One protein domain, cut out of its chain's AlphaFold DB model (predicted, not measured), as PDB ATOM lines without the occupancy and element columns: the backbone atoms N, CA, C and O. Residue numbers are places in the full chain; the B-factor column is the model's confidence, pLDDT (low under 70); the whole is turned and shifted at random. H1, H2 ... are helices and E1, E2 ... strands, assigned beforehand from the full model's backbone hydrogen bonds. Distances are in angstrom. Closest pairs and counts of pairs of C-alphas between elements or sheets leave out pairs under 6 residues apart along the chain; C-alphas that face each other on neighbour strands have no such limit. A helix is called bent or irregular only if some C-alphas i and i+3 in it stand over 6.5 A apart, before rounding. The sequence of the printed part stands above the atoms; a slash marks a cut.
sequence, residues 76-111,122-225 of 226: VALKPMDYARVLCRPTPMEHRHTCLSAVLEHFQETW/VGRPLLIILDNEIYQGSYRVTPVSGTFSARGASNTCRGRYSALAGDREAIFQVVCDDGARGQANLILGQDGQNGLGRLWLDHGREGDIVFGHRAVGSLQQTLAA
ATOM      1  N   VAL A  76     -25.850  14.618   0.609       81.69
ATOM      2  CA  VAL A  76     -25.297  15.967   0.818       81.69
ATOM      3  C   VAL A  76     -26.385  17.040   0.963       81.69
ATOM      4  O   VAL A  76     -27.506  16.914   0.474       81.69
ATOM      5  N   ALA A  77     -26.054  18.137   1.650       83.94
ATOM      6  CA  ALA A  77     -26.924  19.309   1.768       83.94
ATOM      7  C   ALA A  77     -26.836  20.174   0.500       83.94
ATOM      8  O   ALA A  77     -26.049  21.117   0.440       83.94
ATOM      9  N   LEU A  78     -27.626  19.830  -0.517       84.00
ATOM     10  CA  LEU A  78     -27.694  20.580  -1.773       84.00
ATOM     11  C   LEU A  78     -28.587  21.810  -1.626       84.00
ATOM     12  O   LEU A  78     -29.728  21.707  -1.170       84.00
ATOM     13  N   LYS A  79     -28.078  22.974  -2.034       89.69
ATOM     14  CA  LYS A  79     -28.849  24.220  -2.063       89.69
ATOM     15  C   LYS A  79     -29.524  24.386  -3.431       89.69
ATOM     16  O   LYS A  79     -28.963  23.933  -4.427       89.69
ATOM     17  N   PRO A  80     -30.652  25.117  -3.526       89.81
ATOM     18  CA  PRO A  80     -31.293  25.441  -4.811       89.81
ATOM     19  C   PRO A  80     -30.303  26.005  -5.845       89.81
ATOM     20  O   PRO A  80     -30.293  25.622  -7.012       89.81
ATOM     21  N   MET A  81     -29.390  26.857  -5.375       91.19
ATOM     22  CA  MET A  81     -28.344  27.469  -6.191       91.19
ATOM     23  C   MET A  81     -27.369  26.452  -6.808       91.19
ATOM     24  O   MET A  81     -26.823  26.712  -7.877       91.19
ATOM     25  N   ASP A  82     -27.128  25.309  -6.164       91.75
ATOM     26  CA  ASP A  82     -26.221  24.290  -6.699       91.75
ATOM     27  C   ASP A  82     -26.830  23.623  -7.941       91.75
ATOM     28  O   ASP A  82     -26.137  23.455  -8.944       91.75
ATOM     29  N   TYR A  83     -28.143  23.365  -7.931       90.19
ATOM     30  CA  TYR A  83     -28.880  22.897  -9.109       90.19
ATOM     31  C   TYR A  83     -28.881  23.944 -10.224       90.19
ATOM     32  O   TYR A  83     -28.524  23.633 -11.359       90.19
ATOM     33  N   ALA A  84     -29.207  25.197  -9.890       90.56
ATOM     34  CA  ALA A  84     -29.277  26.291 -10.856       90.56
ATOM     35  C   ALA A  84     -27.944  26.506 -11.589       90.56
ATOM     36  O   ALA A  84     -27.923  26.675 -12.806       90.56
ATOM     37  N   ARG A  85     -26.807  26.424 -10.884       91.44
ATOM     38  CA  ARG A  85     -25.477  26.532 -11.512       91.44
ATOM     39  C   ARG A  85     -25.198  25.424 -12.519       91.44
ATOM     40  O   ARG A  85     -24.567  25.692 -13.537       91.44
ATOM     41  N   VAL A  86     -25.608  24.191 -12.222       90.81
ATOM     42  CA  VAL A  86     -25.410  23.061 -13.137       90.81
ATOM     43  C   VAL A  86     -26.312  23.224 -14.355       90.81
ATOM     44  O   VAL A  86     -25.814  23.213 -15.478       90.81
ATOM     45  N   LEU A  87     -27.601  23.465 -14.120       89.44
ATOM     46  CA  LEU A  87     -28.637  23.595 -15.141       89.44
ATOM     47  C   LEU A  87     -28.406  24.764 -16.107       89.44
ATOM     48  O   LEU A  87     -28.558  24.601 -17.312       89.44
ATOM     49  N   CYS A  88     -27.978  25.921 -15.601       90.38
ATOM     50  CA  CYS A  88     -27.767  27.135 -16.397       90.38
ATOM     51  C   CYS A  88     -26.347  27.272 -16.961       90.38
ATOM     52  O   CYS A  88     -25.965  28.329 -17.475       90.38
ATOM     53  N   ARG A  89     -25.516  26.232 -16.840       89.31
ATOM     54  CA  ARG A  89     -24.153  26.249 -17.379       89.31
ATOM     55  C   ARG A  89     -24.117  26.312 -18.908       89.31
ATOM     56  O   ARG A  89     -23.328  27.124 -19.395       89.31
ATOM     57  N   PRO A  90     -24.940  25.546 -19.654       88.19
ATOM     58  CA  PRO A  90     -24.958  25.616 -21.117       88.19
ATOM     59  C   PRO A  90     -25.499  26.951 -21.636       88.19
ATOM     60  O   PRO A  90     -25.233  27.321 -22.773       88.19
ATOM     61  N   THR A  91     -26.249  27.684 -20.807       87.50
ATOM     62  CA  THR A  91     -26.822  28.979 -21.172       87.50
ATOM     63  C   THR A  91     -25.719  30.027 -21.397       87.50
ATOM     64  O   THR A  91     -24.835  30.174 -20.535       87.50
ATOM     65  N   PRO A  92     -25.787  30.797 -22.502       89.00
ATOM     66  CA  PRO A  92     -24.903  31.934 -22.753       89.00
ATOM     67  C   PRO A  92     -24.908  32.960 -21.608       89.00
ATOM     68  O   PRO A  92     -25.883  33.064 -20.856       89.00
ATOM     69  N   MET A  93     -23.818  33.723 -21.448       89.62
ATOM     70  CA  MET A  93     -23.653  34.637 -20.300       89.62
ATOM     71  C   MET A  93     -24.777  35.669 -20.223       89.62
ATOM     72  O   MET A  93     -25.278  35.949 -19.135       89.62
ATOM     73  N   GLU A  94     -25.190  36.189 -21.373       92.56
ATOM     74  CA  GLU A  94     -26.240  37.188 -21.548       92.56
ATOM     75  C   GLU A  94     -27.606  36.734 -21.013       92.56
ATOM     76  O   GLU A  94     -28.405  37.565 -20.585       92.56
ATOM     77  N   HIS A  95     -27.861  35.421 -20.965       91.31
ATOM     78  CA  HIS A  95     -29.128  34.843 -20.506       91.31
ATOM     79  C   HIS A  95     -29.001  34.068 -19.192       91.31
ATOM     80  O   HIS A  95     -30.003  33.636 -18.617       91.31
ATOM     81  N   ARG A  96     -27.780  33.903 -18.672       89.88
ATOM     82  CA  ARG A  96     -27.525  33.087 -17.482       89.88
ATOM     83  C   ARG A  96     -28.250  33.614 -16.245       89.88
ATOM     84  O   ARG A  96     -28.747  32.811 -15.465       89.88
ATOM     85  N   HIS A  97     -28.350  34.932 -16.072       92.75
ATOM     86  CA  HIS A  97     -29.103  35.516 -14.957       92.75
ATOM     87  C   HIS A  97     -30.592  35.159 -15.013       92.75
ATOM     88  O   HIS A  97     -31.145  34.741 -14.002       92.75
ATOM     89  N   THR A  98     -31.213  35.251 -16.191       91.06
ATOM     90  CA  THR A  98     -32.617  34.872 -16.394       91.06
ATOM     91  C   THR A  98     -32.838  33.392 -16.095       91.06
ATOM     92  O   THR A  98     -33.758  33.055 -15.357       91.06
ATOM     93  N   CYS A  99     -31.953  32.518 -16.587       90.25
ATOM     94  CA  CYS A  99     -32.020  31.087 -16.289       90.25
ATOM     95  C   CYS A  99     -31.910  30.814 -14.782       90.25
ATOM     96  O   CYS A  99     -32.723  30.079 -14.227       90.25
ATOM     97  N   LEU A 100     -30.932  31.429 -14.105       91.44
ATOM     98  CA  LEU A 100     -30.743  31.239 -12.667       91.44
ATOM     99  C   LEU A 100     -31.985  31.668 -11.882       91.44
ATOM    100  O   LEU A 100     -32.427  30.920 -11.016       91.44
ATOM    101  N   SER A 101     -32.561  32.832 -12.195       91.06
ATOM    102  CA  SER A 101     -33.780  33.310 -11.539       91.06
ATOM    103  C   SER A 101     -34.959  32.364 -11.766       91.06
ATOM    104  O   SER A 101     -35.597  31.975 -10.794       91.06
ATOM    105  N   ALA A 102     -35.189  31.922 -13.008       88.88
ATOM    106  CA  ALA A 102     -36.286  31.013 -13.344       88.88
ATOM    107  C   ALA A 102     -36.171  29.658 -12.622       88.88
ATOM    108  O   ALA A 102     -37.153  29.143 -12.088       88.88
ATOM    109  N   VAL A 103     -34.961  29.090 -12.546       88.62
ATOM    110  CA  VAL A 103     -34.734  27.836 -11.812       88.62
ATOM    111  C   VAL A 103     -34.992  28.017 -10.315       88.62
ATOM    112  O   VAL A 103     -35.591  27.143  -9.688       88.62
ATOM    113  N   LEU A 104     -34.545  29.129  -9.724       90.19
ATOM    114  CA  LEU A 104     -34.745  29.397  -8.297       90.19
ATOM    115  C   LEU A 104     -36.217  29.637  -7.954       90.19
ATOM    116  O   LEU A 104     -36.677  29.118  -6.938       90.19
ATOM    117  N   GLU A 105     -36.939  30.376  -8.795       88.31
ATOM    118  CA  GLU A 105     -38.378  30.618  -8.659       88.31
ATOM    119  C   GLU A 105     -39.152  29.298  -8.697       88.31
ATOM    120  O   GLU A 105     -39.842  28.968  -7.735       88.31
ATOM    121  N   HIS A 106     -38.920  28.461  -9.713       84.56
ATOM    122  CA  HIS A 106     -39.549  27.140  -9.790       84.56
ATOM    123  C   HIS A 106     -39.224  26.262  -8.574       84.56
ATOM    124  O   HIS A 106     -40.080  25.547  -8.050       84.56
ATOM    125  N   PHE A 107     -37.976  26.291  -8.101       85.19
ATOM    126  CA  PHE A 107     -37.586  25.518  -6.926       85.19
ATOM    127  C   PHE A 107     -38.314  25.996  -5.662       85.19
ATOM    128  O   PHE A 107     -38.634  25.185  -4.792       85.19
ATOM    129  N   GLN A 108     -38.586  27.300  -5.556       85.56
ATOM    130  CA  GLN A 108     -39.354  27.884  -4.463       85.56
ATOM    131  C   GLN A 108     -40.841  27.512  -4.557       85.56
ATOM    132  O   GLN A 108     -41.414  27.091  -3.558       85.56
ATOM    133  N   GLU A 109     -41.440  27.572  -5.747       84.19
ATOM    134  CA  GLU A 109     -42.839  27.178  -5.986       84.19
ATOM    135  C   GLU A 109     -43.090  25.684  -5.734       84.19
ATOM    136  O   GLU A 109     -44.134  25.285  -5.215       84.19
ATOM    137  N   THR A 110     -42.119  24.837  -6.076       78.12
ATOM    138  CA  THR A 110     -42.208  23.382  -5.877       78.12
ATOM    139  C   THR A 110     -41.743  22.930  -4.495       78.12
ATOM    140  O   THR A 110     -41.840  21.744  -4.172       78.12
ATOM    141  N   TRP A 111     -41.256  23.842  -3.646       75.19
ATOM    142  CA  TRP A 111     -40.776  23.492  -2.310       75.19
ATOM    143  C   TRP A 111     -41.888  22.905  -1.433       75.19
ATOM    144  O   TRP A 111     -41.653  21.908  -0.745       75.19
ATOM    145  N   VAL A 122     -39.704   5.881  -8.942       56.31
ATOM    146  CA  VAL A 122     -39.934   5.256 -10.243       56.31
ATOM    147  C   VAL A 122     -40.162   6.337 -11.289       56.31
ATOM    148  O   VAL A 122     -41.141   7.065 -11.216       56.31
ATOM    149  N   GLY A 123     -39.285   6.395 -12.295       63.91
ATOM    150  CA  GLY A 123     -39.507   7.238 -13.474       63.91
ATOM    151  C   GLY A 123     -39.339   8.731 -13.199       63.91
ATOM    152  O   GLY A 123     -39.920   9.550 -13.904       63.91
ATOM    153  N   ARG A 124     -38.557   9.091 -12.177       78.94
ATOM    154  CA  ARG A 124     -38.318  10.494 -11.836       78.94
ATOM    155  C   ARG A 124     -37.478  11.174 -12.911       78.94
ATOM    156  O   ARG A 124     -36.621  10.511 -13.496       78.94
ATOM    157  N   PRO A 125     -37.691  12.476 -13.155       87.75
ATOM    158  CA  PRO A 125     -37.015  13.167 -14.235       87.75
ATOM    159  C   PRO A 125     -35.511  13.270 -13.962       87.75
ATOM    160  O   PRO A 125     -35.070  13.447 -12.820       87.75
ATOM    161  N   LEU A 126     -34.741  13.124 -15.035       91.19
ATOM    162  CA  LEU A 126     -33.286  13.180 -15.052       91.19
ATOM    163  C   LEU A 126     -32.824  13.974 -16.276       91.19
ATOM    164  O   LEU A 126     -33.331  13.780 -17.382       91.19
ATOM    165  N   LEU A 127     -31.841  14.839 -16.057       93.25
ATOM    166  CA  LEU A 127     -31.111  15.568 -17.080       93.25
ATOM    167  C   LEU A 127     -29.632  15.221 -16.998       93.25
ATOM    168  O   LEU A 127     -29.073  15.159 -15.903       93.25
ATOM    169  N   ILE A 128     -29.000  15.043 -18.154       94.19
ATOM    170  CA  ILE A 128     -27.544  14.982 -18.282       94.19
ATOM    171  C   ILE A 128     -27.114  16.111 -19.204       94.19
ATOM    172  O   ILE A 128     -27.673  16.277 -20.284       94.19
ATOM    173  N   ILE A 129     -26.131  16.885 -18.769       93.31
ATOM    174  CA  ILE A 129     -25.489  17.924 -19.565       93.31
ATOM    175  C   ILE A 129     -24.113  17.387 -19.930       93.31
ATOM    176  O   ILE A 129     -23.250  17.281 -19.060       93.31
ATOM    177  N   LEU A 130     -23.923  17.022 -21.193       93.12
ATOM    178  CA  LEU A 130     -22.700  16.411 -21.706       93.12
ATOM    179  C   LEU A 130     -22.260  17.193 -22.942       93.12
ATOM    180  O   LEU A 130     -23.014  17.279 -23.903       93.12
ATOM    181  N   ASP A 131     -21.071  17.799 -22.907       89.19
ATOM    182  CA  ASP A 131     -20.534  18.624 -24.008       89.19
ATOM    183  C   ASP A 131     -21.515  19.700 -24.526       89.19
ATOM    184  O   ASP A 131     -21.658  19.911 -25.728       89.19
ATOM    185  N   ASN A 132     -22.214  20.378 -23.607       84.62
ATOM    186  CA  ASN A 132     -23.285  21.355 -23.873       84.62
ATOM    187  C   ASN A 132     -24.558  20.796 -24.539       84.62
ATOM    188  O   ASN A 132     -25.490  21.561 -24.783       84.62
ATOM    189  N   GLU A 133     -24.651  19.492 -24.778       89.50
ATOM    190  CA  GLU A 133     -25.888  18.829 -25.182       89.50
ATOM    191  C   GLU A 133     -26.691  18.408 -23.943       89.50
ATOM    192  O   GLU A 133     -26.140  17.979 -22.925       89.50
ATOM    193  N   ILE A 134     -28.017  18.542 -24.030       90.88
ATOM    194  CA  ILE A 134     -28.945  18.173 -22.960       90.88
ATOM    195  C   ILE A 134     -29.596  16.836 -23.305       90.88
ATOM    196  O   ILE A 134     -30.293  16.708 -24.309       90.88
ATOM    197  N   TYR A 135     -29.430  15.864 -22.418       93.75
ATOM    198  CA  TYR A 135     -30.071  14.562 -22.490       93.75
ATOM    199  C   TYR A 135     -31.181  14.525 -21.459       93.75
ATOM    200  O   TYR A 135     -30.940  14.736 -20.271       93.75
ATOM    201  N   GLN A 136     -32.392  14.217 -21.902       92.56
ATOM    202  CA  GLN A 136     -33.559  14.153 -21.035       92.56
ATOM    203  C   GLN A 136     -33.998  12.714 -20.840       92.56
ATOM    204  O   GLN A 136     -33.991  11.904 -21.769       92.56
ATOM    205  N   GLY A 137     -34.431  12.382 -19.635       92.19
ATOM    206  CA  GLY A 137     -35.049  11.095 -19.412       92.19
ATOM    207  C   GLY A 137     -35.452  10.876 -17.976       92.19
ATOM    208  O   GLY A 137     -35.993  11.765 -17.320       92.19
ATOM    209  N   SER A 138     -35.242   9.652 -17.514       90.94
ATOM    210  CA  SER A 138     -35.720   9.243 -16.204       90.94
ATOM    211  C   SER A 138     -34.755   8.316 -15.500       90.94
ATOM    212  O   SER A 138     -33.951   7.616 -16.126       90.94
ATOM    213  N   TYR A 139     -34.868   8.305 -14.179       87.81
ATOM    214  CA  TYR A 139     -34.123   7.408 -13.320       87.81
ATOM    215  C   TYR A 139     -35.056   6.609 -12.414       87.81
ATOM    216  O   TYR A 139     -36.181   7.011 -12.091       87.81
ATOM    217  N   ARG A 140     -34.563   5.443 -12.010       85.62
ATOM    218  CA  ARG A 140     -35.160   4.593 -10.993       85.62
ATOM    219  C   ARG A 140     -34.064   4.070 -10.085       85.62
ATOM    220  O   ARG A 140     -33.150   3.403 -10.551       85.62
ATOM    221  N   VAL A 141     -34.172   4.336  -8.790       78.12
ATOM    222  CA  VAL A 141     -33.210   3.853  -7.788       78.12
ATOM    223  C   VAL A 141     -33.938   3.135  -6.660       78.12
ATOM    224  O   VAL A 141     -35.035   3.514  -6.257       78.12
ATOM    225  N   THR A 142     -33.309   2.068  -6.187       76.06
ATOM    226  CA  THR A 142     -33.657   1.264  -5.014       76.06
ATOM    227  C   THR A 142     -32.393   1.105  -4.159       76.06
ATOM    228  O   THR A 142     -31.294   1.334  -4.669       76.06
ATOM    229  N   PRO A 143     -32.485   0.646  -2.898       71.31
ATOM    230  CA  PRO A 143     -31.299   0.457  -2.057       71.31
ATOM    231  C   PRO A 143     -30.239  -0.505  -2.626       71.31
ATOM    232  O   PRO A 143     -29.076  -0.419  -2.251       71.31
ATOM    233  N   VAL A 144     -30.623  -1.420  -3.524       80.00
ATOM    234  CA  VAL A 144     -29.742  -2.491  -4.040       80.00
ATOM    235  C   VAL A 144     -29.512  -2.437  -5.552       80.00
ATOM    236  O   VAL A 144     -28.743  -3.229  -6.096       80.00
ATOM    237  N   SER A 145     -30.196  -1.540  -6.260       85.88
ATOM    238  CA  SER A 145     -30.076  -1.405  -7.711       85.88
ATOM    239  C   SER A 145     -30.566  -0.050  -8.193       85.88
ATOM    240  O   SER A 145     -31.448   0.556  -7.583       85.88
ATOM    241  N   GLY A 146     -30.041   0.405  -9.321       87.62
ATOM    242  CA  GLY A 146     -30.507   1.614  -9.977       87.62
ATOM    243  C   GLY A 146     -30.377   1.504 -11.484       87.62
ATOM    244  O   GLY A 146     -29.493   0.816 -11.994       87.62
ATOM    245  N   THR A 147     -31.253   2.190 -12.202       92.06
ATOM    246  CA  THR A 147     -31.154   2.375 -13.645       92.06
ATOM    247  C   THR A 147     -31.527   3.798 -14.029       92.06
ATOM    248  O   THR A 147     -32.354   4.440 -13.383       92.06
ATOM    249  N   PHE A 148     -30.944   4.292 -15.112       93.81
ATOM    250  CA  PHE A 148     -31.429   5.489 -15.781       93.81
ATOM    251  C   PHE A 148     -31.347   5.330 -17.293       93.81
ATOM    252  O   PHE A 148     -30.567   4.531 -17.815       93.81
ATOM    253  N   SER A 149     -32.158   6.112 -17.993       95.00
ATOM    254  CA  SER A 149     -32.098   6.265 -19.441       95.00
ATOM    255  C   SER A 149     -32.306   7.733 -19.767       95.00
ATOM    256  O   SER A 149     -33.296   8.309 -19.319       95.00
ATOM    257  N   ALA A 150     -31.407   8.311 -20.556       95.25
ATOM    258  CA  ALA A 150     -31.466   9.697 -21.001       95.25
ATOM    259  C   ALA A 150     -31.194   9.774 -22.506       95.25
ATOM    260  O   ALA A 150     -30.271   9.131 -23.006       95.25
ATOM    261  N   ARG A 151     -32.010  10.535 -23.229       95.00
ATOM    262  CA  ARG A 151     -31.941  10.699 -24.681       95.00
ATOM    263  C   ARG A 151     -31.560  12.136 -25.019       95.00
ATOM    264  O   ARG A 151     -32.223  13.057 -24.544       95.00
ATOM    265  N   GLY A 152     -30.504  12.293 -25.811       91.75
ATOM    266  CA  GLY A 152     -30.109  13.552 -26.439       91.75
ATOM    267  C   GLY A 152     -30.681  13.673 -27.853       91.75
ATOM    268  O   GLY A 152     -31.611  12.953 -28.226       91.75
ATOM    269  N   ALA A 153     -30.112  14.569 -28.655       89.25
ATOM    270  CA  ALA A 153     -30.490  14.746 -30.054       89.25
ATOM    271  C   ALA A 153     -29.943  13.619 -30.945       89.25
ATOM    272  O   ALA A 153     -30.597  13.224 -31.909       89.25
ATOM    273  N   SER A 154     -28.751  13.102 -30.626       87.81
ATOM    274  CA  SER A 154     -28.017  12.168 -31.494       87.81
ATOM    275  C   SER A 154     -27.971  10.717 -30.994       87.81
ATOM    276  O   SER A 154     -27.845   9.792 -31.795       87.81
ATOM    277  N   ASN A 155     -28.097  10.487 -29.689       93.69
ATOM    278  CA  ASN A 155     -27.890   9.186 -29.047       93.69
ATOM    279  C   ASN A 155     -28.707   9.062 -27.738       93.69
ATOM    280  O   ASN A 155     -29.283  10.019 -27.211       93.69
ATOM    281  N   THR A 156     -28.791   7.840 -27.205       96.31
ATOM    282  CA  THR A 156     -29.361   7.564 -25.876       96.31
ATOM    283  C   THR A 156     -28.290   6.938 -24.996       96.31
ATOM    284  O   THR A 156     -27.626   5.996 -25.421       96.31
ATOM    285  N   CYS A 157     -28.158   7.416 -23.762       96.69
ATOM    286  CA  CYS A 157     -27.275   6.853 -22.748       96.69
ATOM    287  C   CYS A 157     -28.091   6.163 -21.654       96.69
ATOM    288  O   CYS A 157     -29.102   6.682 -21.171       96.69
ATOM    289  N   ARG A 158     -27.651   4.968 -21.263       96.88
ATOM    290  CA  ARG A 158     -28.292   4.132 -20.247       96.88
ATOM    291  C   ARG A 158     -27.280   3.812 -19.163       96.88
ATOM    292  O   ARG A 158     -26.169   3.393 -19.471       96.88
ATOM    293  N   GLY A 159     -27.676   3.983 -17.909       95.00
ATOM    294  CA  GLY A 159     -26.857   3.630 -16.758       95.00
ATOM    295  C   GLY A 159     -27.509   2.548 -15.919       95.00
ATOM    296  O   GLY A 159     -28.735   2.532 -15.768       95.00
ATOM    297  N   ARG A 160     -26.703   1.657 -15.344       92.69
ATOM    298  CA  ARG A 160     -27.163   0.645 -14.390       92.69
ATOM    299  C   ARG A 160     -26.167   0.461 -13.252       92.69
ATOM    300  O   ARG A 160     -24.967   0.424 -13.477       92.69
ATOM    301  N   TYR A 161     -26.701   0.285 -12.054       88.19
ATOM    302  CA  TYR A 161     -25.978  -0.062 -10.836       88.19
ATOM    303  C   TYR A 161     -26.647  -1.276 -10.177       88.19
ATOM    304  O   TYR A 161     -27.884  -1.384 -10.185       88.19
ATOM    305  N   SER A 162     -25.863  -2.193  -9.601       84.44
ATOM    306  CA  SER A 162     -26.401  -3.290  -8.795       84.44
ATOM    307  C   SER A 162     -25.459  -3.698  -7.661       84.44
ATOM    308  O   SER A 162     -24.465  -4.383  -7.878       84.44
ATOM    309  N   ALA A 163     -25.864  -3.418  -6.419       77.06
ATOM    310  CA  ALA A 163     -25.147  -3.856  -5.215       77.06
ATOM    311  C   ALA A 163     -24.971  -5.386  -5.160       77.06
ATOM    312  O   ALA A 163     -23.972  -5.903  -4.669       77.06
ATOM    313  N   LEU A 164     -25.950  -6.127  -5.695       75.44
ATOM    314  CA  LEU A 164     -25.936  -7.592  -5.744       75.44
ATOM    315  C   LEU A 164     -24.936  -8.154  -6.763       75.44
ATOM    316  O   LEU A 164     -24.563  -9.319  -6.661       75.44
ATOM    317  N   ALA A 165     -24.488  -7.343  -7.725       74.19
ATOM    318  CA  ALA A 165     -23.441  -7.710  -8.674       74.19
ATOM    319  C   ALA A 165     -22.022  -7.456  -8.123       74.19
ATOM    320  O   ALA A 165     -21.046  -7.674  -8.837       74.19
ATOM    321  N   GLY A 166     -21.899  -7.038  -6.854       60.16
ATOM    322  CA  GLY A 166     -20.619  -6.792  -6.187       60.16
ATOM    323  C   GLY A 166     -20.161  -5.332  -6.204       60.16
ATOM    324  O   GLY A 166     -19.058  -5.047  -5.731       60.16
ATOM    325  N   ASP A 167     -20.994  -4.413  -6.699       63.66
ATOM    326  CA  ASP A 167     -20.710  -2.980  -6.673       63.66
ATOM    327  C   ASP A 167     -20.689  -2.489  -5.214       63.66
ATOM    328  O   ASP A 167     -21.697  -2.531  -4.507       63.66
ATOM    329  N   ARG A 168     -19.516  -2.050  -4.737       61.28
ATOM    330  CA  ARG A 168     -19.330  -1.534  -3.364       61.28
ATOM    331  C   ARG A 168     -19.784  -0.088  -3.198       61.28
ATOM    332  O   ARG A 168     -20.009   0.362  -2.079       61.28
ATOM    333  N   GLU A 169     -19.894   0.623  -4.310       70.00
ATOM    334  CA  GLU A 169     -20.224   2.039  -4.397       70.00
ATOM    335  C   GLU A 169     -21.385   2.198  -5.377       70.00
ATOM    336  O   GLU A 169     -21.519   1.405  -6.309       70.00
ATOM    337  N   ALA A 170     -22.226   3.218  -5.184       75.50
ATOM    338  CA  ALA A 170     -23.388   3.500  -6.033       75.50
ATOM    339  C   ALA A 170     -22.992   4.113  -7.394       75.50
ATOM    340  O   ALA A 170     -23.549   5.120  -7.830       75.50
ATOM    341  N   ILE A 171     -22.005   3.505  -8.055       88.50
ATOM    342  CA  ILE A 171     -21.485   3.907  -9.356       88.50
ATOM    343  C   ILE A 171     -22.249   3.148 -10.439       88.50
ATOM    344  O   ILE A 171     -22.282   1.920 -10.480       88.50
ATOM    345  N   PHE A 172     -22.870   3.898 -11.339       92.25
ATOM    346  CA  PHE A 172     -23.598   3.374 -12.480       92.25
ATOM    347  C   PHE A 172     -22.626   3.111 -13.617       92.25
ATOM    348  O   PHE A 172     -21.911   4.014 -14.036       92.25
ATOM    349  N   GLN A 173     -22.666   1.908 -14.175       94.50
ATOM    350  CA  GLN A 173     -22.029   1.607 -15.450       94.50
ATOM    351  C   GLN A 173     -22.892   2.182 -16.570       94.50
ATOM    352  O   GLN A 173     -24.091   1.888 -16.635       94.50
ATOM    353  N   VAL A 174     -22.300   3.014 -17.424       96.62
ATOM    354  CA  VAL A 174     -23.000   3.766 -18.471       96.62
ATOM    355  C   VAL A 174     -22.605   3.254 -19.845       96.62
ATOM    356  O   VAL A 174     -21.430   3.028 -20.124       96.62
ATOM    357  N   VAL A 175     -23.603   3.090 -20.712       97.00
ATOM    358  CA  VAL A 175     -23.437   2.739 -22.123       97.00
ATOM    359  C   VAL A 175     -24.351   3.623 -22.963       97.00
ATOM    360  O   VAL A 175     -25.546   3.731 -22.675       97.00
ATOM    361  N   CYS A 176     -23.800   4.233 -24.005       96.31
ATOM    362  CA  CYS A 176     -24.535   5.024 -24.984       96.31
ATOM    363  C   CYS A 176     -24.681   4.260 -26.313       96.31
ATOM    364  O   CYS A 176     -23.903   3.355 -26.618       96.31
ATOM    365  N   ASP A 177     -25.709   4.597 -27.097       95.88
ATOM    366  CA  ASP A 177     -26.025   3.914 -28.364       95.88
ATOM    367  C   ASP A 177     -24.941   4.102 -29.450       95.88
ATOM    368  O   ASP A 177     -24.850   3.295 -30.371       95.88
ATOM    369  N   ASP A 178     -24.087   5.122 -29.323       93.06
ATOM    370  CA  ASP A 178     -22.900   5.354 -30.165       93.06
ATOM    371  C   ASP A 178     -21.701   4.453 -29.796       93.06
ATOM    372  O   ASP A 178     -20.635   4.540 -30.405       93.06
ATOM    373  N   GLY A 179     -21.871   3.577 -28.803       95.12
ATOM    374  CA  GLY A 179     -20.840   2.677 -28.301       95.12
ATOM    375  C   GLY A 179     -19.987   3.262 -27.176       95.12
ATOM    376  O   GLY A 179     -19.186   2.515 -26.608       95.12
ATOM    377  N   ALA A 180     -20.162   4.539 -26.810       94.81
ATOM    378  CA  ALA A 180     -19.443   5.132 -25.689       94.81
ATOM    379  C   ALA A 180     -19.811   4.435 -24.372       94.81
ATOM    380  O   ALA A 180     -20.963   4.061 -24.129       94.81
ATOM    381  N   ARG A 181     -18.811   4.257 -23.510       97.00
ATOM    382  CA  ARG A 181     -18.945   3.626 -22.196       97.00
ATOM    383  C   ARG A 181     -18.331   4.511 -21.129       97.00
ATOM    384  O   ARG A 181     -17.555   5.410 -21.445       97.00
ATOM    385  N   GLY A 182     -18.726   4.286 -19.884       95.62
ATOM    386  CA  GLY A 182     -18.206   5.047 -18.765       95.62
ATOM    387  C   GLY A 182     -18.909   4.750 -17.456       95.62
ATOM    388  O   GLY A 182     -19.558   3.716 -17.290       95.62
ATOM    389  N   GLN A 183     -18.792   5.689 -16.529       95.50
ATOM    390  CA  GLN A 183     -19.321   5.584 -15.180       95.50
ATOM    391  C   GLN A 183     -20.057   6.858 -14.784       95.50
ATOM    392  O   GLN A 183     -19.692   7.955 -15.202       95.50
ATOM    393  N   ALA A 184     -21.075   6.729 -13.942       94.31
ATOM    394  CA  ALA A 184     -21.746   7.866 -13.337       94.31
ATOM    395  C   ALA A 184     -21.893   7.683 -11.830       94.31
ATOM    396  O   ALA A 184     -22.299   6.622 -11.363       94.31
ATOM    397  N   ASN A 185     -21.604   8.737 -11.076       90.50
ATOM    398  CA  ASN A 185     -21.826   8.790  -9.636       90.50
ATOM    399  C   ASN A 185     -22.963   9.771  -9.344       90.50
ATOM    400  O   ASN A 185     -22.949  10.902  -9.837       90.50
ATOM    401  N   LEU A 186     -23.948   9.329  -8.563       87.12
ATOM    402  CA  LEU A 186     -25.109  10.116  -8.166       87.12
ATOM    403  C   LEU A 186     -25.070  10.373  -6.661       87.12
ATOM    404  O   LEU A 186     -24.924   9.451  -5.862       87.12
ATOM    405  N   ILE A 187     -25.299  11.623  -6.284       84.94
ATOM    406  CA  ILE A 187     -25.395  12.072  -4.901       84.94
ATOM    407  C   ILE A 187     -26.799  12.587  -4.612       84.94
ATOM    408  O   ILE A 187     -27.362  13.394  -5.354       84.94
ATOM    409  N   LEU A 188     -27.375  12.120  -3.511       82.38
ATOM    410  CA  LEU A 188     -28.707  12.521  -3.081       82.38
ATOM    411  C   LEU A 188     -28.634  13.798  -2.243       82.38
ATOM    412  O   LEU A 188     -27.744  13.984  -1.413       82.38
ATOM    413  N   GLY A 189     -29.617  14.672  -2.417       82.56
ATOM    414  CA  GLY A 189     -29.924  15.716  -1.453       82.56
ATOM    415  C   GLY A 189     -30.371  15.112  -0.119       82.56
ATOM    416  O   GLY A 189     -30.802  13.961  -0.050       82.56
ATOM    417  N   GLN A 190     -30.318  15.895   0.960       81.12
ATOM    418  CA  GLN A 190     -30.803  15.477   2.289       81.12
ATOM    419  C   GLN A 190     -32.275  15.039   2.309       81.12
ATOM    420  O   GLN A 190     -32.690  14.298   3.195       81.12
ATOM    421  N   ASP A 191     -33.066  15.509   1.350       75.44
ATOM    422  CA  ASP A 191     -34.457  15.105   1.174       75.44
ATOM    423  C   ASP A 191     -34.603  13.696   0.570       75.44
ATOM    424  O   ASP A 191     -35.696  13.135   0.617       75.44
ATOM    425  N   GLY A 192     -33.532  13.136  -0.006       77.00
ATOM    426  CA  GLY A 192     -33.530  11.879  -0.755       77.00
ATOM    427  C   GLY A 192     -34.335  11.932  -2.057       77.00
ATOM    428  O   GLY A 192     -34.567  10.896  -2.674       77.00
ATOM    429  N   GLN A 193     -34.802  13.117  -2.463       79.50
ATOM    430  CA  GLN A 193     -35.759  13.277  -3.558       79.50
ATOM    431  C   GLN A 193     -35.128  13.845  -4.823       79.50
ATOM    432  O   GLN A 193     -35.561  13.532  -5.939       79.50
ATOM    433  N   ASN A 194     -34.134  14.701  -4.630       85.38
ATOM    434  CA  ASN A 194     -33.407  15.390  -5.678       85.38
ATOM    435  C   ASN A 194     -31.924  15.099  -5.508       85.38
ATOM    436  O   ASN A 194     -31.490  14.654  -4.445       85.38
ATOM    437  N   GLY A 195     -31.143  15.347  -6.544       88.81
ATOM    438  CA  GLY A 195     -29.717  15.148  -6.450       88.81
ATOM    439  C   GLY A 195     -28.963  15.618  -7.671       88.81
ATOM    440  O   GLY A 195     -29.532  16.071  -8.669       88.81
ATOM    441  N   LEU A 196     -27.652  15.528  -7.535       91.31
ATOM    442  CA  LEU A 196     -26.690  15.861  -8.570       91.31
ATOM    443  C   LEU A 196     -25.837  14.632  -8.848       91.31
ATOM    444  O   LEU A 196     -25.837  13.666  -8.094       91.31
ATOM    445  N   GLY A 197     -25.092  14.650  -9.931       91.94
ATOM    446  CA  GLY A 197     -24.157  13.588 -10.235       91.94
ATOM    447  C   GLY A 197     -23.149  14.027 -11.266       91.94
ATOM    448  O   GLY A 197     -23.271  15.102 -11.857       91.94
ATOM    449  N   ARG A 198     -22.157  13.175 -11.483       94.00
ATOM    450  CA  ARG A 198     -21.184  13.349 -12.554       94.00
ATOM    451  C   ARG A 198     -21.125  12.085 -13.396       94.00
ATOM    452  O   ARG A 198     -21.222  10.981 -12.866       94.00
ATOM    453  N   LEU A 199     -21.012  12.284 -14.699       95.25
ATOM    454  CA  LEU A 199     -20.791  11.277 -15.722       95.25
ATOM    455  C   LEU A 199     -19.359  11.431 -16.235       95.25
ATOM    456  O   LEU A 199     -18.944  12.540 -16.563       95.25
ATOM    457  N   TRP A 200     -18.649  10.319 -16.359       96.25
ATOM    458  CA  TRP A 200     -17.341  10.234 -16.995       96.25
ATOM    459  C   TRP A 200     -17.387   9.134 -18.045       96.25
ATOM    460  O   TRP A 200     -17.706   7.993 -17.718       96.25
ATOM    461  N   LEU A 201     -17.087   9.464 -19.297       96.06
ATOM    462  CA  LEU A 201     -16.961   8.495 -20.384       96.06
ATOM    463  C   LEU A 201     -15.486   8.159 -20.631       96.06
ATOM    464  O   LEU A 201     -14.611   9.005 -20.453       96.06
ATOM    465  N   ASP A 202     -15.215   6.947 -21.113       92.75
ATOM    466  CA  ASP A 202     -13.867   6.383 -21.291       92.75
ATOM    467  C   ASP A 202     -12.961   7.220 -22.216       92.75
ATOM    468  O   ASP A 202     -11.737   7.136 -22.154       92.75
ATOM    469  N   HIS A 203     -13.550   8.068 -23.063       89.56
ATOM    470  CA  HIS A 203     -12.837   8.987 -23.957       89.56
ATOM    471  C   HIS A 203     -12.549  10.365 -23.333       89.56
ATOM    472  O   HIS A 203     -12.222  11.306 -24.051       89.56
ATOM    473  N   GLY A 204     -12.692  10.504 -22.011       89.62
ATOM    474  CA  GLY A 204     -12.418  11.743 -21.277       89.62
ATOM    475  C   GLY A 204     -13.526  12.794 -21.359       89.62
ATOM    476  O   GLY A 204     -13.332  13.918 -20.906       89.62
ATOM    477  N   ARG A 205     -14.687  12.446 -21.929       93.31
ATOM    478  CA  ARG A 205     -15.869  13.318 -21.916       93.31
ATOM    479  C   ARG A 205     -16.493  13.274 -20.528       93.31
ATOM    480  O   ARG A 205     -16.700  12.191 -19.978       93.31
ATOM    481  N   GLU A 206     -16.828  14.437 -19.992       94.94
ATOM    482  CA  GLU A 206     -17.455  14.566 -18.682       94.94
ATOM    483  C   GLU A 206     -18.776  15.316 -18.796       94.94
ATOM    484  O   GLU A 206     -18.921  16.244 -19.594       94.94
ATOM    485  N   GLY A 207     -19.739  14.917 -17.977       94.31
ATOM    486  CA  GLY A 207     -21.038  15.562 -17.920       94.31
ATOM    487  C   GLY A 207     -21.577  15.639 -16.506       94.31
ATOM    488  O   GLY A 207     -21.132  14.938 -15.598       94.31
ATOM    489  N   ASP A 208     -22.574  16.486 -16.325       95.12
ATOM    490  CA  ASP A 208     -23.259  16.645 -15.053       95.12
ATOM    491  C   ASP A 208     -24.653  16.068 -15.137       95.12
ATOM    492  O   ASP A 208     -25.346  16.213 -16.141       95.12
ATOM    493  N   ILE A 209     -25.069  15.435 -14.052       93.62
ATOM    494  CA  ILE A 209     -26.386  14.839 -13.925       93.62
ATOM    495  C   ILE A 209     -27.171  15.664 -12.914       93.62
ATOM    496  O   ILE A 209     -26.677  15.976 -11.831       93.62
ATOM    497  N   VAL A 210     -28.408  15.998 -13.255       92.62
ATOM    498  CA  VAL A 210     -29.378  16.613 -12.350       92.62
ATOM    499  C   VAL A 210     -30.612  15.737 -12.344       92.62
ATOM    500  O   VAL A 210     -31.105  15.355 -13.402       92.62
ATOM    501  N   PHE A 211     -31.121  15.394 -11.167       89.88
ATOM    502  CA  PHE A 211     -32.276  14.511 -11.080       89.88
ATOM    503  C   PHE A 211     -33.208  14.877  -9.929       89.88
ATOM    504  O   PHE A 211     -32.805  15.472  -8.929       89.88
ATOM    505  N   GLY A 212     -34.471  14.482 -10.078       85.25
ATOM    506  CA  GLY A 212     -35.535  14.770  -9.121       85.25
ATOM    507  C   GLY A 212     -36.490  15.848  -9.618       85.25
ATOM    508  O   GLY A 212     -36.129  16.708 -10.419       85.25
ATOM    509  N   HIS A 213     -37.738  15.761  -9.159       80.88
ATOM    510  CA  HIS A 213     -38.844  16.550  -9.695       80.88
ATOM    511  C   HIS A 213     -38.642  18.057  -9.504       80.88
ATOM    512  O   HIS A 213     -38.800  18.815 -10.454       80.88
ATOM    513  N   ARG A 214     -38.183  18.479  -8.319       80.00
ATOM    514  CA  ARG A 214     -37.975  19.902  -7.996       80.00
ATOM    515  C   ARG A 214     -36.779  20.500  -8.729       80.00
ATOM    516  O   ARG A 214     -36.776  21.675  -9.071       80.00
ATOM    517  N   ALA A 215     -35.750  19.686  -8.963       78.12
ATOM    518  CA  ALA A 215     -34.553  20.129  -9.662       78.12
ATOM    519  C   ALA A 215     -34.785  20.219 -11.179       78.12
ATOM    520  O   ALA A 215     -34.497  21.245 -11.786       78.12
ATOM    521  N   VAL A 216     -35.325  19.161 -11.791       77.62
ATOM    522  CA  VAL A 216     -35.429  19.034 -13.255       77.62
ATOM    523  C   VAL A 216     -36.712  19.638 -13.831       77.62
ATOM    524  O   VAL A 216     -36.685  20.124 -14.961       77.62
ATOM    525  N   GLY A 217     -37.819  19.637 -13.077       65.12
ATOM    526  CA  GLY A 217     -39.113  20.152 -13.543       65.12
ATOM    527  C   GLY A 217     -39.045  21.598 -14.047       65.12
ATOM    528  O   GLY A 217     -39.708  21.932 -15.029       65.12
ATOM    529  N   SER A 218     -38.157  22.405 -13.452       61.28
ATOM    530  CA  SER A 218     -37.897  23.797 -13.834       61.28
ATOM    531  C   SER A 218     -37.479  23.929 -15.296       61.28
ATOM    532  O   SER A 218     -38.073  24.685 -16.060       61.28
ATOM    533  N   LEU A 219     -36.489  23.140 -15.718       64.06
ATOM    534  CA  LEU A 219     -35.868  23.290 -17.027       64.06
ATOM    535  C   LEU A 219     -36.784  22.820 -18.156       64.06
ATOM    536  O   LEU A 219     -36.751  23.386 -19.241       64.06
ATOM    537  N   GLN A 220     -37.607  21.797 -17.916       61.03
ATOM    538  CA  GLN A 220     -38.543  21.293 -18.924       61.03
ATOM    539  C   GLN A 220     -39.619  22.328 -19.274       61.03
ATOM    540  O   GLN A 220     -40.010  22.428 -20.433       61.03
ATOM    541  N   GLN A 221     -40.053  23.129 -18.296       57.84
ATOM    542  CA  GLN A 221     -40.990  24.232 -18.517       57.84
ATOM    543  C   GLN A 221     -40.305  25.430 -19.183       57.84
ATOM    544  O   GLN A 221     -40.852  25.999 -20.123       57.84
ATOM    545  N   THR A 222     -39.093  25.790 -18.745       57.81
ATOM    546  CA  THR A 222     -38.363  26.931 -19.317       57.81
ATOM    547  C   THR A 222     -37.882  26.663 -20.745       57.81
ATOM    548  O   THR A 222     -37.988  27.545 -21.587       57.81
ATOM    549  N   LEU A 223     -37.403  25.453 -21.059       58.62
ATOM    550  CA  LEU A 223     -36.978  25.082 -22.416       58.62
ATOM    551  C   LEU A 223     -38.144  24.968 -23.403       58.62
ATOM    552  O   LEU A 223     -37.914  25.074 -24.596       58.62
ATOM    553  N   ALA A 224     -39.375  24.751 -22.937       53.69
ATOM    554  CA  ALA A 224     -40.551  24.763 -23.808       53.69
ATOM    555  C   ALA A 224     -40.999  26.187 -24.193       53.69
ATOM    556  O   ALA A 224     -41.842  26.343 -25.075       53.69
ATOM    557  N   ALA A 225     -40.475  27.215 -23.518       49.34
ATOM    558  CA  ALA A 225     -40.820  28.618 -23.746       49.34
ATOM    559  C   ALA A 225     -39.856  29.350 -24.703       49.34
ATOM    560  O   ALA A 225     -40.097  30.518 -25.013       49.34
TER     561      ALA A 225
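This is residues 76 to 111 and 122 to 225 of the 226 residues of an uncharacterized protein of Chromatiaceae bacterium (UniProt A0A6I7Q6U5). The model is a closed barrel of eight antiparallel strands, E1 to E8, with a cluster of three crossed helices outside one side of its wall. H1 and H3 pack on that wall round E8 and E1, while H2 packs on these two helices and lies farther out, off the barrel; the longest axis runs from the helices across the barrel to the link between E4 and E5. The printed part has 140 residues, with named elements in the order H1, H2, E1 to E8, H3; the strands run round the ring in chain order and E8 closes it against E1. The class is mixed, helices and strands. The whole is compact, with a radius of gyration of the C-alphas of 14.7 A, and its C-alphas span 43 by 32 by 22 A.

H1 is residues 80 to 87, beginning with C-alpha 80 at (-31.293, 25.441, -4.811). H2, residues 93 to 109, is 25.1 A long and irregular, with C-alphas 94 and 97 7.4 A apart. After the cut, E1 takes residues 122 to 130, 23.5 A, with C-alpha 122 at (-39.934, 5.256, -10.243). E2, residues 133 to 142, is 27.9 A long and bends by 54 degrees at residue 137. E3 is residues 145 to 151, E4 residues 156 to 162 and E5 residues 171 to 176. E6, residues 181 to 189, is 26.4 A long; E7 is residues 195 to 201 and E8 residues 206 to 211. H3, residues 213 to 223, ends with C-alpha 223 at (-36.978, 25.082, -22.416); it is neither bent nor irregular, but only just, with C-alphas 215 and 218 6.5 A apart.

The eight strands form a meander, each strand the antiparallel neighbour of the one before. Each two that follow each other make a hairpin. Within hydrogen-bond range are N 128 and O 135 at 2.9 A between E1 and E2, N 140 and O 147 at 2.8 A between E2 and E3, N 148 and O 159 at 2.9 A between E3 and E4, and N 160 and O 173 at 2.9 A between E4 and E5. Further round come N 174 and O 182 at 2.8 A between E5 and E6, N 185 and O 198 at 2.9 A between E6 and E7, and N 197 and O 209 at 2.8 A between E7 and E8. E8 and E1 are antiparallel at 151 degrees, with N 127 and O 210 at 2.8 A. H1 is on the barrel, outside it, at a height over the sheet of 9.8 A; its closest C-alpha pair with E8 is Val 86 and Asp 208, 7.0 A. H3 is also on the barrel and outside it, at a height of 9.1 A; its closest C-alpha pair with E1 is Pro 125 and His 213, 5.9 A. H2 is not on the barrel. H1 and H2 touch, closest at the C-alphas of Ala 84 and Leu 100, 5.5 A, at a steep tilt of 45 degrees, opposite ways. H2 touches H3 with residues 102 to 107 alone, closest at the C-alphas of His 106 and Ser 218, 5.5 A. H1 and H3 only just touch, with 3 pairs of C-alphas within 8 A. Every O i to N i+4 pair is within hydrogen-bond range in H1, 11 of 13 in H2 and 4 of 7 in H3.

The two C-alphas farthest apart are those of Glu 94 and Leu 164, 47.5 A. Residues 112 to 121 are not printed, and C-alphas 111 and 122 are 19.9 A apart across the cut. Of the links that are printed whole, E4 to E5 is short with 8 residues and the others are tight. Mean pLDDT of the printed part is 85.8; residues 122 to 123, 166 to 168 and 217 to 225 are under 70.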